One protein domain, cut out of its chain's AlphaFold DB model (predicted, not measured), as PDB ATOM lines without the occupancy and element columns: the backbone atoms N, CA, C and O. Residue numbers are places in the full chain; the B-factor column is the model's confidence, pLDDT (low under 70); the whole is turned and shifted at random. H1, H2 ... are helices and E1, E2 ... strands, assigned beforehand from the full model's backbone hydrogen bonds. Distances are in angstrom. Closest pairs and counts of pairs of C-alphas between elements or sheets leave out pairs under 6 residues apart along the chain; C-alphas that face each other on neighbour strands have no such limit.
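This is residues 31 to 118 of the 164 residues of an uncharacterized protein of Actinomadura rubrisoli (UniProt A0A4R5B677). A tiny sheet of two parallel strands, E1 beside E2, sits over a hairpin of two long helices, H2 and H3, and a long loop, residues 41 to 55, joins the strands. The printed part has 88 residues, under half in named elements: two strands, then three helices, mostly helix. It is compact, with radius of gyration of the C-alphas 12.3 A and spans of 36 by 29 by 20 A.

Look first at E1, residues 37 to 40, and E2, residues 56 to 59: N 58 and O 38 are 2.8 A apart, within hydrogen-bond range. H2, residues 79 to 92, and H3, residues 100 to 116, touch, closest at C-alphas 92 and 102, 6.3 A, a shallow tilt of 16 degrees, opposite ways. Both have every O i to N i+4 pair within range. The closest C-alphas of E1 and H3, Val 37 and Arg 107, are 6.7 A apart. H1, residues 70 to 73, too short for such pairs, is apart from H2 and H3.

Find C-alpha 37 at (44.787, 14.178, 3.729), where E1 begins. H2 is 20.1 A long; H3, 24.5 A, ends at (42.600, -1.904, 2.108).

The printed part has no cut. Confidence is under 70 at residues 31 to 34, 41 to 55, 67 to 76 and 95 to 96.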
ATOM      1  N   HIS A  31      58.151   5.072  -0.620       52.28
ATOM      2  CA  HIS A  31      56.770   5.147  -1.117       52.28
ATOM      3  C   HIS A  31      55.808   5.799  -0.105       52.28
ATOM      4  O   HIS A  31      55.054   5.100   0.577       52.28
ATOM      5  N   PRO A  32      55.799   7.143   0.011       57.56
ATOM      6  CA  PRO A  32      54.744   7.865   0.711       57.56
ATOM      7  C   PRO A  32      53.352   7.390   0.273       57.56
ATOM      8  O   PRO A  32      53.090   7.206  -0.913       57.56
ATOM      9  N   SER A  33      52.458   7.181   1.242       62.91
ATOM     10  CA  SER A  33      51.081   6.776   0.949       62.91
ATOM     11  C   SER A  33      50.371   7.867   0.138       62.91
ATOM     12  O   SER A  33      50.356   9.017   0.589       62.91
ATOM     13  N   PRO A  34      49.726   7.519  -0.992       66.88
ATOM     14  CA  PRO A  34      48.904   8.463  -1.746       66.88
ATOM     15  C   PRO A  34      47.608   8.840  -1.000       66.88
ATOM     16  O   PRO A  34      46.931   9.788  -1.384       66.88
ATOM     17  N   TYR A  35      47.279   8.137   0.091       70.75
ATOM     18  CA  TYR A  35      46.109   8.368   0.945       70.75
ATOM     19  C   TYR A  35      46.394   9.374   2.077       70.75
ATOM     20  O   TYR A  35      45.989   9.174   3.225       70.75
ATOM     21  N   ARG A  36      47.147  10.444   1.796       73.19
ATOM     22  CA  ARG A  36      47.396  11.542   2.748       73.19
ATOM     23  C   ARG A  36      46.308  12.602   2.584       73.19
ATOM     24  O   ARG A  36      45.988  12.976   1.462       73.19
ATOM     25  N   VAL A  37      45.772  13.088   3.700       75.25
ATOM     26  CA  VAL A  37      44.787  14.178   3.729       75.25
ATOM     27  C   VAL A  37      45.319  15.332   4.564       75.25
ATOM     28  O   VAL A  37      45.851  15.109   5.656       75.25
ATOM     29  N   GLU A  38      45.163  16.548   4.060       77.38
ATOM     30  CA  GLU A  38      45.530  17.775   4.760       77.38
ATOM     31  C   GLU A  38      44.335  18.706   4.880       77.38
ATOM     32  O   GLU A  38      43.516  18.809   3.974       77.38
ATOM     33  N   PHE A  39      44.227  19.364   6.030       78.94
ATOM     34  CA  PHE A  39      43.120  20.251   6.348       78.94
ATOM     35  C   PHE A  39      43.650  21.678   6.436       78.94
ATOM     36  O   PHE A  39      44.404  21.991   7.357       78.94
ATOM     37  N   VAL A  40      43.252  22.537   5.499       75.75
ATOM     38  CA  VAL A  40      43.740  23.924   5.402       75.75
ATOM     39  C   VAL A  40      42.626  24.925   5.708       75.75
ATOM     40  O   VAL A  40      41.451  24.676   5.434       75.75
ATOM     41  N   GLU A  41      42.982  26.054   6.321       68.25
ATOM     42  CA  GLU A  41      42.083  27.186   6.567       68.25
ATOM     43  C   GLU A  41      42.311  28.244   5.472       68.25
ATOM     44  O   GLU A  41      43.279  28.986   5.561       68.25
ATOM     45  N   ARG A  42      41.393  28.344   4.491       57.03
ATOM     46  CA  ARG A  42      41.373  29.304   3.353       57.03
ATOM     47  C   ARG A  42      42.419  29.106   2.247       57.03
ATOM     48  O   ARG A  42      43.550  28.767   2.545       57.03
ATOM     49  N   ASP A  43      41.965  29.394   1.013       51.38
ATOM     50  CA  ASP A  43      42.548  29.672  -0.333       51.38
ATOM     51  C   ASP A  43      44.077  29.744  -0.589       51.38
ATOM     52  O   ASP A  43      44.502  30.075  -1.692       51.38
ATOM     53  N   GLU A  44      44.930  29.394   0.361       49.19
ATOM     54  CA  GLU A  44      46.366  29.192   0.209       49.19
ATOM     55  C   GLU A  44      46.659  27.690   0.235       49.19
ATOM     56  O   GLU A  44      47.379  27.171   1.087       49.19
ATOM     57  N   GLY A  45      46.086  26.957  -0.721       49.50
ATOM     58  CA  GLY A  45      46.630  25.657  -1.082       49.50
ATOM     59  C   GLY A  45      48.029  25.885  -1.645       49.50
ATOM     60  O   GLY A  45      48.180  26.089  -2.849       49.50
ATOM     61  N   ARG A  46      49.062  25.916  -0.794       52.94
ATOM     62  CA  ARG A  46      50.438  25.780  -1.273       52.94
ATOM     63  C   ARG A  46      50.565  24.368  -1.813       52.94
ATOM     64  O   ARG A  46      50.844  23.422  -1.089       52.94
ATOM     65  N   CYS A  47      50.317  24.245  -3.106       56.03
ATOM     66  CA  CYS A  47      50.764  23.117  -3.889       56.03
ATOM     67  C   CYS A  47      52.290  23.217  -3.928       56.03
ATOM     68  O   CYS A  47      52.857  23.830  -4.837       56.03
ATOM     69  N   ASP A  48      52.951  22.728  -2.877       54.12
ATOM     70  CA  ASP A  48      54.404  22.650  -2.818       54.12
ATOM     71  C   ASP A  48      54.845  21.647  -3.890       54.12
ATOM     72  O   ASP A  48      54.924  20.436  -3.676       54.12
ATOM     73  N   ARG A  49      55.078  22.169  -5.100       50.69
ATOM     74  CA  ARG A  49      55.628  21.424  -6.231       50.69
ATOM     75  C   ARG A  49      57.022  20.950  -5.838       50.69
ATOM     76  O   ARG A  49      57.989  21.702  -5.933       50.69
ATOM     77  N   GLY A  50      57.120  19.714  -5.367       47.50
ATOM     78  CA  GLY A  50      58.380  19.154  -4.886       47.50
ATOM     79  C   GLY A  50      58.237  17.850  -4.112       47.50
ATOM     80  O   GLY A  50      59.196  17.080  -4.068       47.50
ATOM     81  N   GLU A  51      57.060  17.550  -3.554       52.50
ATOM     82  CA  GLU A  51      56.799  16.228  -2.982       52.50
ATOM     83  C   GLU A  51      56.272  15.256  -4.056       52.50
ATOM     84  O   GLU A  51      55.424  15.627  -4.865       52.50
ATOM     85  N   PRO A  52      56.732  13.990  -4.081       52.53
ATOM     86  CA  PRO A  52      56.324  13.011  -5.096       52.53
ATOM     87  C   PRO A  52      54.842  12.591  -5.015       52.53
ATOM     88  O   PRO A  52      54.388  11.809  -5.851       52.53
ATOM     89  N   TYR A  53      54.097  13.072  -4.012       55.62
ATOM     90  CA  TYR A  53      52.674  12.804  -3.804       55.62
ATOM     91  C   TYR A  53      52.020  14.053  -3.220       55.62
ATOM     92  O   TYR A  53      52.390  14.488  -2.129       55.62
ATOM     93  N   GLU A  54      51.028  14.600  -3.914       60.28
ATOM     94  CA  GLU A  54      50.240  15.710  -3.391       60.28
ATOM     95  C   GLU A  54      49.160  15.172  -2.434       60.28
ATOM     96  O   GLU A  54      48.430  14.240  -2.793       60.28
ATOM     97  N   PRO A  55      49.059  15.693  -1.199       68.06
ATOM     98  CA  PRO A  55      47.982  15.320  -0.291       68.06
ATOM     99  C   PRO A  55      46.622  15.752  -0.851       68.06
ATOM    100  O   PRO A  55      46.509  16.773  -1.524       68.06
ATOM    101  N   LEU A  56      45.565  15.005  -0.522       72.75
ATOM    102  CA  LEU A  56      44.196  15.443  -0.782       72.75
ATOM    103  C   LEU A  56      43.871  16.578   0.198       72.75
ATOM    104  O   LEU A  56      43.779  16.355   1.410       72.75
ATOM    105  N   ILE A  57      43.769  17.803  -0.314       74.94
ATOM    106  CA  ILE A  57      43.560  18.998   0.503       74.94
ATOM    107  C   ILE A  57      42.058  19.177   0.712       74.94
ATOM    108  O   ILE A  57      41.287  19.199  -0.241       74.94
ATOM    109  N   VAL A  58      41.626  19.307   1.961       77.38
ATOM    110  CA  VAL A  58      40.233  19.578   2.323       77.38
ATOM    111  C   VAL A  58      40.168  20.941   2.998       77.38
ATOM    112  O   VAL A  58      40.802  21.170   4.031       77.38
ATOM    113  N   ASP A  59      39.391  21.852   2.422       78.69
ATOM    114  CA  ASP A  59      39.116  23.155   3.012       78.69
ATOM    115  C   ASP A  59      38.236  22.972   4.254       78.69
ATOM    116  O   ASP A  59      37.127  22.429   4.218       78.69
ATOM    117  N   ARG A  60      38.762  23.430   5.390       77.62
ATOM    118  CA  ARG A  60      38.122  23.293   6.696       77.62
ATOM    119  C   ARG A  60      36.849  24.114   6.831       77.62
ATOM    120  O   ARG A  60      36.051  23.793   7.695       77.62
ATOM    121  N   ARG A  61      36.634  25.165   6.041       74.19
ATOM    122  CA  ARG A  61      35.456  26.039   6.181       74.19
ATOM    123  C   ARG A  61      34.234  25.530   5.435       74.19
ATOM    124  O   ARG A  61      33.121  25.754   5.885       74.19
ATOM    125  N   ASN A  62      34.435  24.887   4.292       72.62
ATOM    126  CA  ASN A  62      33.350  24.488   3.390       72.62
ATOM    127  C   ASN A  62      33.372  22.987   3.046       72.62
ATOM    128  O   ASN A  62      32.504  22.528   2.311       72.62
ATOM    129  N   GLY A  63      34.358  22.226   3.540       70.06
ATOM    130  CA  GLY A  63      34.520  20.800   3.244       70.06
ATOM    131  C   GLY A  63      34.901  20.498   1.799       70.06
ATOM    132  O   GLY A  63      34.865  19.336   1.387       70.06
ATOM    133  N   LYS A  64      35.247  21.520   1.012       79.25
ATOM    134  CA  LYS A  64      35.599  21.370  -0.394       79.25
ATOM    135  C   LYS A  64      36.953  20.687  -0.503       79.25
ATOM    136  O   LYS A  64      37.928  21.102   0.117       79.25
ATOM    137  N   VAL A  65      37.017  19.656  -1.336       75.19
ATOM    138  CA  VAL A  65      38.280  19.015  -1.689       75.19
ATOM    139  C   VAL A  65      38.965  19.861  -2.763       75.19
ATOM    140  O   VAL A  65      38.422  20.046  -3.852       75.19
ATOM    141  N   VAL A  66      40.137  20.403  -2.447       70.62
ATOM    142  CA  VAL A  66      41.017  21.103  -3.382       70.62
ATOM    143  C   VAL A  66      42.059  20.105  -3.872       70.62
ATOM    144  O   VAL A  66      42.738  19.452  -3.081       70.62
ATOM    145  N   VAL A  67      42.171  19.969  -5.188       64.00
ATOM    146  CA  VAL A  67      43.164  19.103  -5.822       64.00
ATOM    147  C   VAL A  67      44.142  20.005  -6.566       64.00
ATOM    148  O   VAL A  67      43.731  20.770  -7.434       64.00
ATOM    149  N   CYS A  68      45.411  19.959  -6.170       60.91
ATOM    150  CA  CYS A  68      46.486  20.753  -6.763       60.91
ATOM    151  C   CYS A  68      46.792  20.301  -8.199       60.91
ATOM    152  O   CYS A  68      46.871  21.133  -9.102       60.91
ATOM    153  N   ASP A  69      46.846  18.985  -8.420       60.41
ATOM    154  CA  ASP A  69      46.855  18.370  -9.741       60.41
ATOM    155  C   ASP A  69      45.979  17.097  -9.775       60.41
ATOM    156  O   ASP A  69      46.289  16.055  -9.180       60.41
ATOM    157  N   GLU A  70      44.847  17.168 -10.491       56.97
ATOM    158  CA  GLU A  70      43.937  16.029 -10.686       56.97
ATOM    159  C   GLU A  70      44.648  14.829 -11.322       56.97
ATOM    160  O   GLU A  70      44.302  13.680 -11.039       56.97
ATOM    161  N   SER A  71      45.685  15.082 -12.126       55.91
ATOM    162  CA  SER A  71      46.470  14.052 -12.797       55.91
ATOM    163  C   SER A  71      47.445  13.313 -11.883       55.91
ATOM    164  O   SER A  71      48.005  12.323 -12.335       55.91
ATOM    165  N   TYR A  72      47.613  13.711 -10.614       54.53
ATOM    166  CA  TYR A  72      48.385  12.963  -9.605       54.53
ATOM    167  C   TYR A  72      47.511  12.389  -8.486       54.53
ATOM    168  O   TYR A  72      47.781  11.281  -8.010       54.53
ATOM    169  N   ALA A  73      46.415  13.065  -8.131       54.44
ATOM    170  CA  ALA A  73      45.443  12.545  -7.173       54.44
ATOM    171  C   ALA A  73      44.585  11.407  -7.767       54.44
ATOM    172  O   ALA A  73      44.479  10.335  -7.178       54.44
ATOM    173  N   VAL A  74      44.024  11.566  -8.970       53.56
ATOM    174  CA  VAL A  74      43.137  10.555  -9.587       53.56
ATOM    175  C   VAL A  74      43.850   9.276 -10.081       53.56
ATOM    176  O   VAL A  74      43.231   8.219 -10.058       53.56
ATOM    177  N   PRO A  75      45.129   9.252 -10.502       54.38
ATOM    178  CA  PRO A  75      45.775   7.986 -10.863       54.38
ATOM    179  C   PRO A  75      46.007   7.045  -9.680       54.38
ATOM    180  O   PRO A  75      46.200   5.849  -9.890       54.38
ATOM    181  N   LYS A  76      46.051   7.568  -8.449       66.75
ATOM    182  CA  LYS A  76      46.286   6.772  -7.233       66.75
ATOM    183  C   LYS A  76      45.010   6.492  -6.440       66.75
ATOM    184  O   LYS A  76      44.989   5.525  -5.683       66.75
ATOM    185  N   TRP A  77      43.973   7.300  -6.638       71.94
ATOM    186  CA  TRP A  77      42.645   7.134  -6.059       71.94
ATOM    187  C   TRP A  77      41.667   6.654  -7.124       71.94
ATOM    188  O   TRP A  77      41.547   7.260  -8.183       71.94
ATOM    189  N   THR A  78      40.884   5.613  -6.863       81.56
ATOM    190  CA  THR A  78      39.797   5.294  -7.795       81.56
ATOM    191  C   THR A  78      38.765   6.427  -7.799       81.56
ATOM    192  O   THR A  78      38.508   7.064  -6.774       81.56
ATOM    193  N   LYS A  79      38.088   6.653  -8.936       81.00
ATOM    194  CA  LYS A  79      36.991   7.643  -9.028       81.00
ATOM    195  C   LYS A  79      35.933   7.450  -7.935       81.00
ATOM    196  O   LYS A  79      35.353   8.418  -7.456       81.00
ATOM    197  N   ARG A  80      35.698   6.195  -7.538       84.69
ATOM    198  CA  ARG A  80      34.763   5.828  -6.472       84.69
ATOM    199  C   ARG A  80      35.239   6.308  -5.101       84.69
ATOM    200  O   ARG A  80      34.432   6.832  -4.347       84.69
ATOM    201  N   GLU A  81      36.514   6.130  -4.778       84.44
ATOM    202  CA  GLU A  81      37.078   6.552  -3.488       84.44
ATOM    203  C   GLU A  81      37.148   8.065  -3.375       84.44
ATOM    204  O   GLU A  81      36.781   8.617  -2.343       84.44
ATOM    205  N   TYR A  82      37.543   8.733  -4.459       83.38
ATOM    206  CA  TYR A  82      37.501  10.185  -4.523       83.38
ATOM    207  C   TYR A  82      36.079  10.708  -4.274       83.38
ATOM    208  O   TYR A  82      35.881  11.547  -3.397       83.38
ATOM    209  N   GLY A  83      35.076  10.146  -4.964       84.31
ATOM    210  CA  GLY A  83      33.668  10.486  -4.741       84.31
ATOM    211  C   GLY A  83      33.223  10.253  -3.296       84.31
ATOM    212  O   GLY A  83      32.608  11.127  -2.702       84.31
ATOM    213  N   GLN A  84      33.622   9.136  -2.679       86.81
ATOM    214  CA  GLN A  84      33.307   8.850  -1.274       86.81
ATOM    215  C   GLN A  84      33.905   9.869  -0.301       86.81
ATOM    216  O   GLN A  84      33.258  10.216   0.685       86.81
ATOM    217  N   VAL A  85      35.128  10.342  -0.549       85.38
ATOM    218  CA  VAL A  85      35.749  11.376   0.290       85.38
ATOM    219  C   VAL A  85      35.040  12.712   0.102       85.38
ATOM    220  O   VAL A  85      34.734  13.354   1.101       85.38
ATOM    221  N   VAL A  86      34.727  13.099  -1.137       85.75
ATOM    222  CA  VAL A  86      33.982  14.333  -1.439       85.75
ATOM    223  C   VAL A  86      32.592  14.314  -0.804       85.75
ATOM    224  O   VAL A  86      32.193  15.288  -0.164       85.75
ATOM    225  N   ASP A  87      31.866  13.204  -0.927       88.44
ATOM    226  CA  ASP A  87      30.544  13.042  -0.325       88.44
ATOM    227  C   ASP A  87      30.635  13.140   1.203       88.44
ATOM    228  O   ASP A  87      29.849  13.850   1.834       88.44
ATOM    229  N   LEU A  88      31.638  12.488   1.806       87.19
ATOM    230  CA  LEU A  88      31.872  12.526   3.247       87.19
ATOM    231  C   LEU A  88      32.192  13.943   3.736       87.19
ATOM    232  O   LEU A  88      31.545  14.418   4.668       87.19
ATOM    233  N   THR A  89      33.157  14.634   3.124       86.31
ATOM    234  CA  THR A  89      33.562  15.984   3.547       86.31
ATOM    235  C   THR A  89      32.423  16.986   3.381       86.31
ATOM    236  O   THR A  89      32.174  17.778   4.287       86.31
ATOM    237  N   THR A  90      31.672  16.896   2.280       84.25
ATOM    238  CA  THR A  90      30.500  17.746   2.022       84.25
ATOM    239  C   THR A  90      29.372  17.460   3.016       84.25
ATOM    240  O   THR A  90      28.693  18.379   3.469       84.25
ATOM    241  N   SER A  91      29.178  16.191   3.398       84.75
ATOM    242  CA  SER A  91      28.150  15.805   4.370       84.75
ATOM    243  C   SER A  91      28.429  16.332   5.782       84.75
ATOM    244  O   SER A  91      27.477  16.637   6.507       84.75
ATOM    245  N   LEU A  92      29.713  16.447   6.145       84.50
ATOM    246  CA  LEU A  92      30.180  16.868   7.466       84.50
ATOM    247  C   LEU A  92      30.310  18.392   7.587       84.50
ATOM    248  O   LEU A  92      30.053  18.935   8.653       84.50
ATOM    249  N   ALA A  93      30.632  19.106   6.507       78.31
ATOM    250  CA  ALA A  93      30.847  20.557   6.518       78.31
ATOM    251  C   ALA A  93      29.552  21.404   6.570       78.31
ATOM    252  O   ALA A  93      29.419  22.407   5.865       78.31
ATOM    253  N   LYS A  94      28.566  21.019   7.390       70.50
ATOM    254  CA  LYS A  94      27.303  21.758   7.529       70.50
ATOM    255  C   LYS A  94      27.472  22.968   8.452       70.50
ATOM    256  O   LYS A  94      27.642  22.819   9.655       70.50
ATOM    257  N   GLY A  95      27.338  24.168   7.889       63.88
ATOM    258  CA  GLY A  95      27.145  25.426   8.625       63.88
ATOM    259  C   GLY A  95      28.426  26.066   9.165       63.88
ATOM    260  O   GLY A  95      28.720  27.197   8.787       63.88
ATOM    261  N   ASP A  96      29.199  25.334   9.972       69.62
ATOM    262  CA  ASP A  96      30.348  25.876  10.725       69.62
ATOM    263  C   ASP A  96      31.720  25.346  10.251       69.62
ATOM    264  O   ASP A  96      32.761  25.643  10.843       69.62
ATOM    265  N   GLY A  97      31.740  24.584   9.153       78.06
ATOM    266  CA  GLY A  97      32.939  23.932   8.627       78.06
ATOM    267  C   GLY A  97      33.225  22.572   9.273       78.06
ATOM    268  O   GLY A  97      32.344  21.945   9.849       78.06
ATOM    269  N   LEU A  98      34.457  22.085   9.122       82.94
ATOM    270  CA  LEU A  98      34.938  20.801   9.625       82.94
ATOM    271  C   LEU A  98      35.624  20.984  10.982       82.94
ATOM    272  O   LEU A  98      36.773  21.447  11.069       82.94
ATOM    273  N   GLY A  99      34.941  20.558  12.042       83.50
ATOM    274  CA  GLY A  99      35.486  20.501  13.392       83.50
ATOM    275  C   GLY A  99      36.609  19.471  13.535       83.50
ATOM    276  O   GLY A  99      36.942  18.721  12.615       83.50
ATOM    277  N   ALA A 100      37.223  19.413  14.718       84.50
ATOM    278  CA  ALA A 100      38.286  18.442  15.000       84.50
ATOM    279  C   ALA A 100      37.797  16.982  14.882       84.50
ATOM    280  O   ALA A 100      38.541  16.111  14.429       84.50
ATOM    281  N   GLU A 101      36.542  16.724  15.257       84.94
ATOM    282  CA  GLU A 101      35.912  15.403  15.175       84.94
ATOM    283  C   GLU A 101      35.611  14.991  13.725       84.94
ATOM    284  O   GLU A 101      35.896  13.857  13.326       84.94
ATOM    285  N   ASP A 102      35.157  15.929  12.893       87.19
ATOM    286  CA  ASP A 102      34.923  15.694  11.463       87.19
ATOM    287  C   ASP A 102      36.234  15.379  10.742       87.19
ATOM    288  O   ASP A 102      36.341  14.405   9.992       87.19
ATOM    289  N   GLN A 103      37.283  16.151  11.038       85.25
ATOM    290  CA  GLN A 103      38.624  15.919  10.507       85.25
ATOM    291  C   GLN A 103      39.176  14.551  10.924       85.25
ATOM    292  O   GLN A 103      39.796  13.852  10.115       85.25
ATOM    293  N   ALA A 104      38.939  14.135  12.172       84.31
ATOM    294  CA  ALA A 104      39.318  12.808  12.645       84.31
ATOM    295  C   ALA A 104      38.553  11.704  11.895       84.31
ATOM    296  O   ALA A 104      39.154  10.703  11.495       84.31
ATOM    297  N   THR A 105      37.259  11.903  11.643       88.06
ATOM    298  CA  THR A 105      36.399  10.969  10.900       88.06
ATOM    299  C   THR A 105      36.845  10.811   9.448       88.06
ATOM    300  O   THR A 105      37.015   9.684   8.967       88.06
ATOM    301  N   ILE A 106      37.130  11.921   8.766       85.94
ATOM    302  CA  ILE A 106      37.655  11.934   7.394       85.94
ATOM    303  C   ILE A 106      39.010  11.220   7.343       85.94
ATOM    304  O   ILE A 106      39.207  10.309   6.538       85.94
ATOM    305  N   ARG A 107      39.930  11.549   8.260       86.12
ATOM    306  CA  ARG A 107      41.258  10.920   8.331       86.12
ATOM    307  C   ARG A 107      41.175   9.415   8.582       86.12
ATOM    308  O   ARG A 107      41.910   8.651   7.961       86.12
ATOM    309  N   ASN A 108      40.285   8.977   9.470       86.94
ATOM    310  CA  ASN A 108      40.079   7.558   9.754       86.94
ATOM    311  C   ASN A 108      39.503   6.812   8.546       86.94
ATOM    312  O   ASN A 108      39.915   5.686   8.272       86.94
ATOM    313  N   THR A 109      38.588   7.437   7.809       88.06
ATOM    314  CA  THR A 109      37.982   6.845   6.610       88.06
ATOM    315  C   THR A 109      39.010   6.679   5.495       88.06
ATOM    316  O   THR A 109      39.190   5.576   4.982       88.06
ATOM    317  N   ILE A 110      39.765   7.738   5.200       84.69
ATOM    318  CA  ILE A 110      40.850   7.719   4.210       84.69
ATOM    319  C   ILE A 110      41.919   6.696   4.593       84.69
ATOM    320  O   ILE A 110      42.415   5.947   3.754       84.69
ATOM    321  N   HIS A 111      42.239   6.598   5.882       82.12
ATOM    322  CA  HIS A 111      43.166   5.586   6.352       82.12
ATOM    323  C   HIS A 111      42.631   4.160   6.135       82.12
ATOM    324  O   HIS A 111      43.398   3.303   5.698       82.12
ATOM    325  N   ARG A 112      41.346   3.883   6.395       83.25
ATOM    326  CA  ARG A 112      40.757   2.561   6.110       83.25
ATOM    327  C   ARG A 112      40.835   2.211   4.624       83.25
ATOM    328  O   ARG A 112      41.154   1.069   4.310       83.25
ATOM    329  N   MET A 113      40.608   3.185   3.741       84.00
ATOM    330  CA  MET A 113      40.799   3.012   2.295       84.00
ATOM    331  C   MET A 113      42.257   2.663   1.983       84.00
ATOM    332  O   MET A 113      42.522   1.619   1.397       84.00
ATOM    333  N   GLY A 114      43.216   3.454   2.474       78.75
ATOM    334  CA  GLY A 114      44.640   3.171   2.285       78.75
ATOM    335  C   GLY A 114      45.054   1.793   2.809       78.75
ATOM    336  O   GLY A 114      45.771   1.069   2.124       78.75
ATOM    337  N   ALA A 115      44.545   1.379   3.972       76.38
ATOM    338  CA  ALA A 115      44.832   0.071   4.553       76.38
ATOM    339  C   ALA A 115      44.309  -1.085   3.684       76.38
ATOM    340  O   ALA A 115      45.004  -2.089   3.543       76.38
ATOM    341  N   ALA A 116      43.135  -0.930   3.063       79.94
ATOM    342  CA  ALA A 116      42.600  -1.904   2.108       79.94
ATOM    343  C   ALA A 116      43.498  -2.061   0.865       79.94
ATOM    344  O   ALA A 116      43.556  -3.143   0.287       79.94
ATOM    345  N   HIS A 117      44.252  -1.017   0.512       73.25
ATOM    346  CA  HIS A 117      45.237  -1.009  -0.579       73.25
ATOM    347  C   HIS A 117      46.670  -1.326  -0.139       73.25
ATOM    348  O   HIS A 117      47.610  -1.147  -0.910       73.25
ATOM    349  N   GLY A 118      46.867  -1.789   1.098       70.44
ATOM    350  CA  GLY A 118      48.193  -2.141   1.609       70.44
ATOM    351  C   GLY A 118      49.046  -0.947   2.050       70.44
ATOM    352  O   GLY A 118      50.241  -1.111   2.280       70.44
TER     353      GLY A 118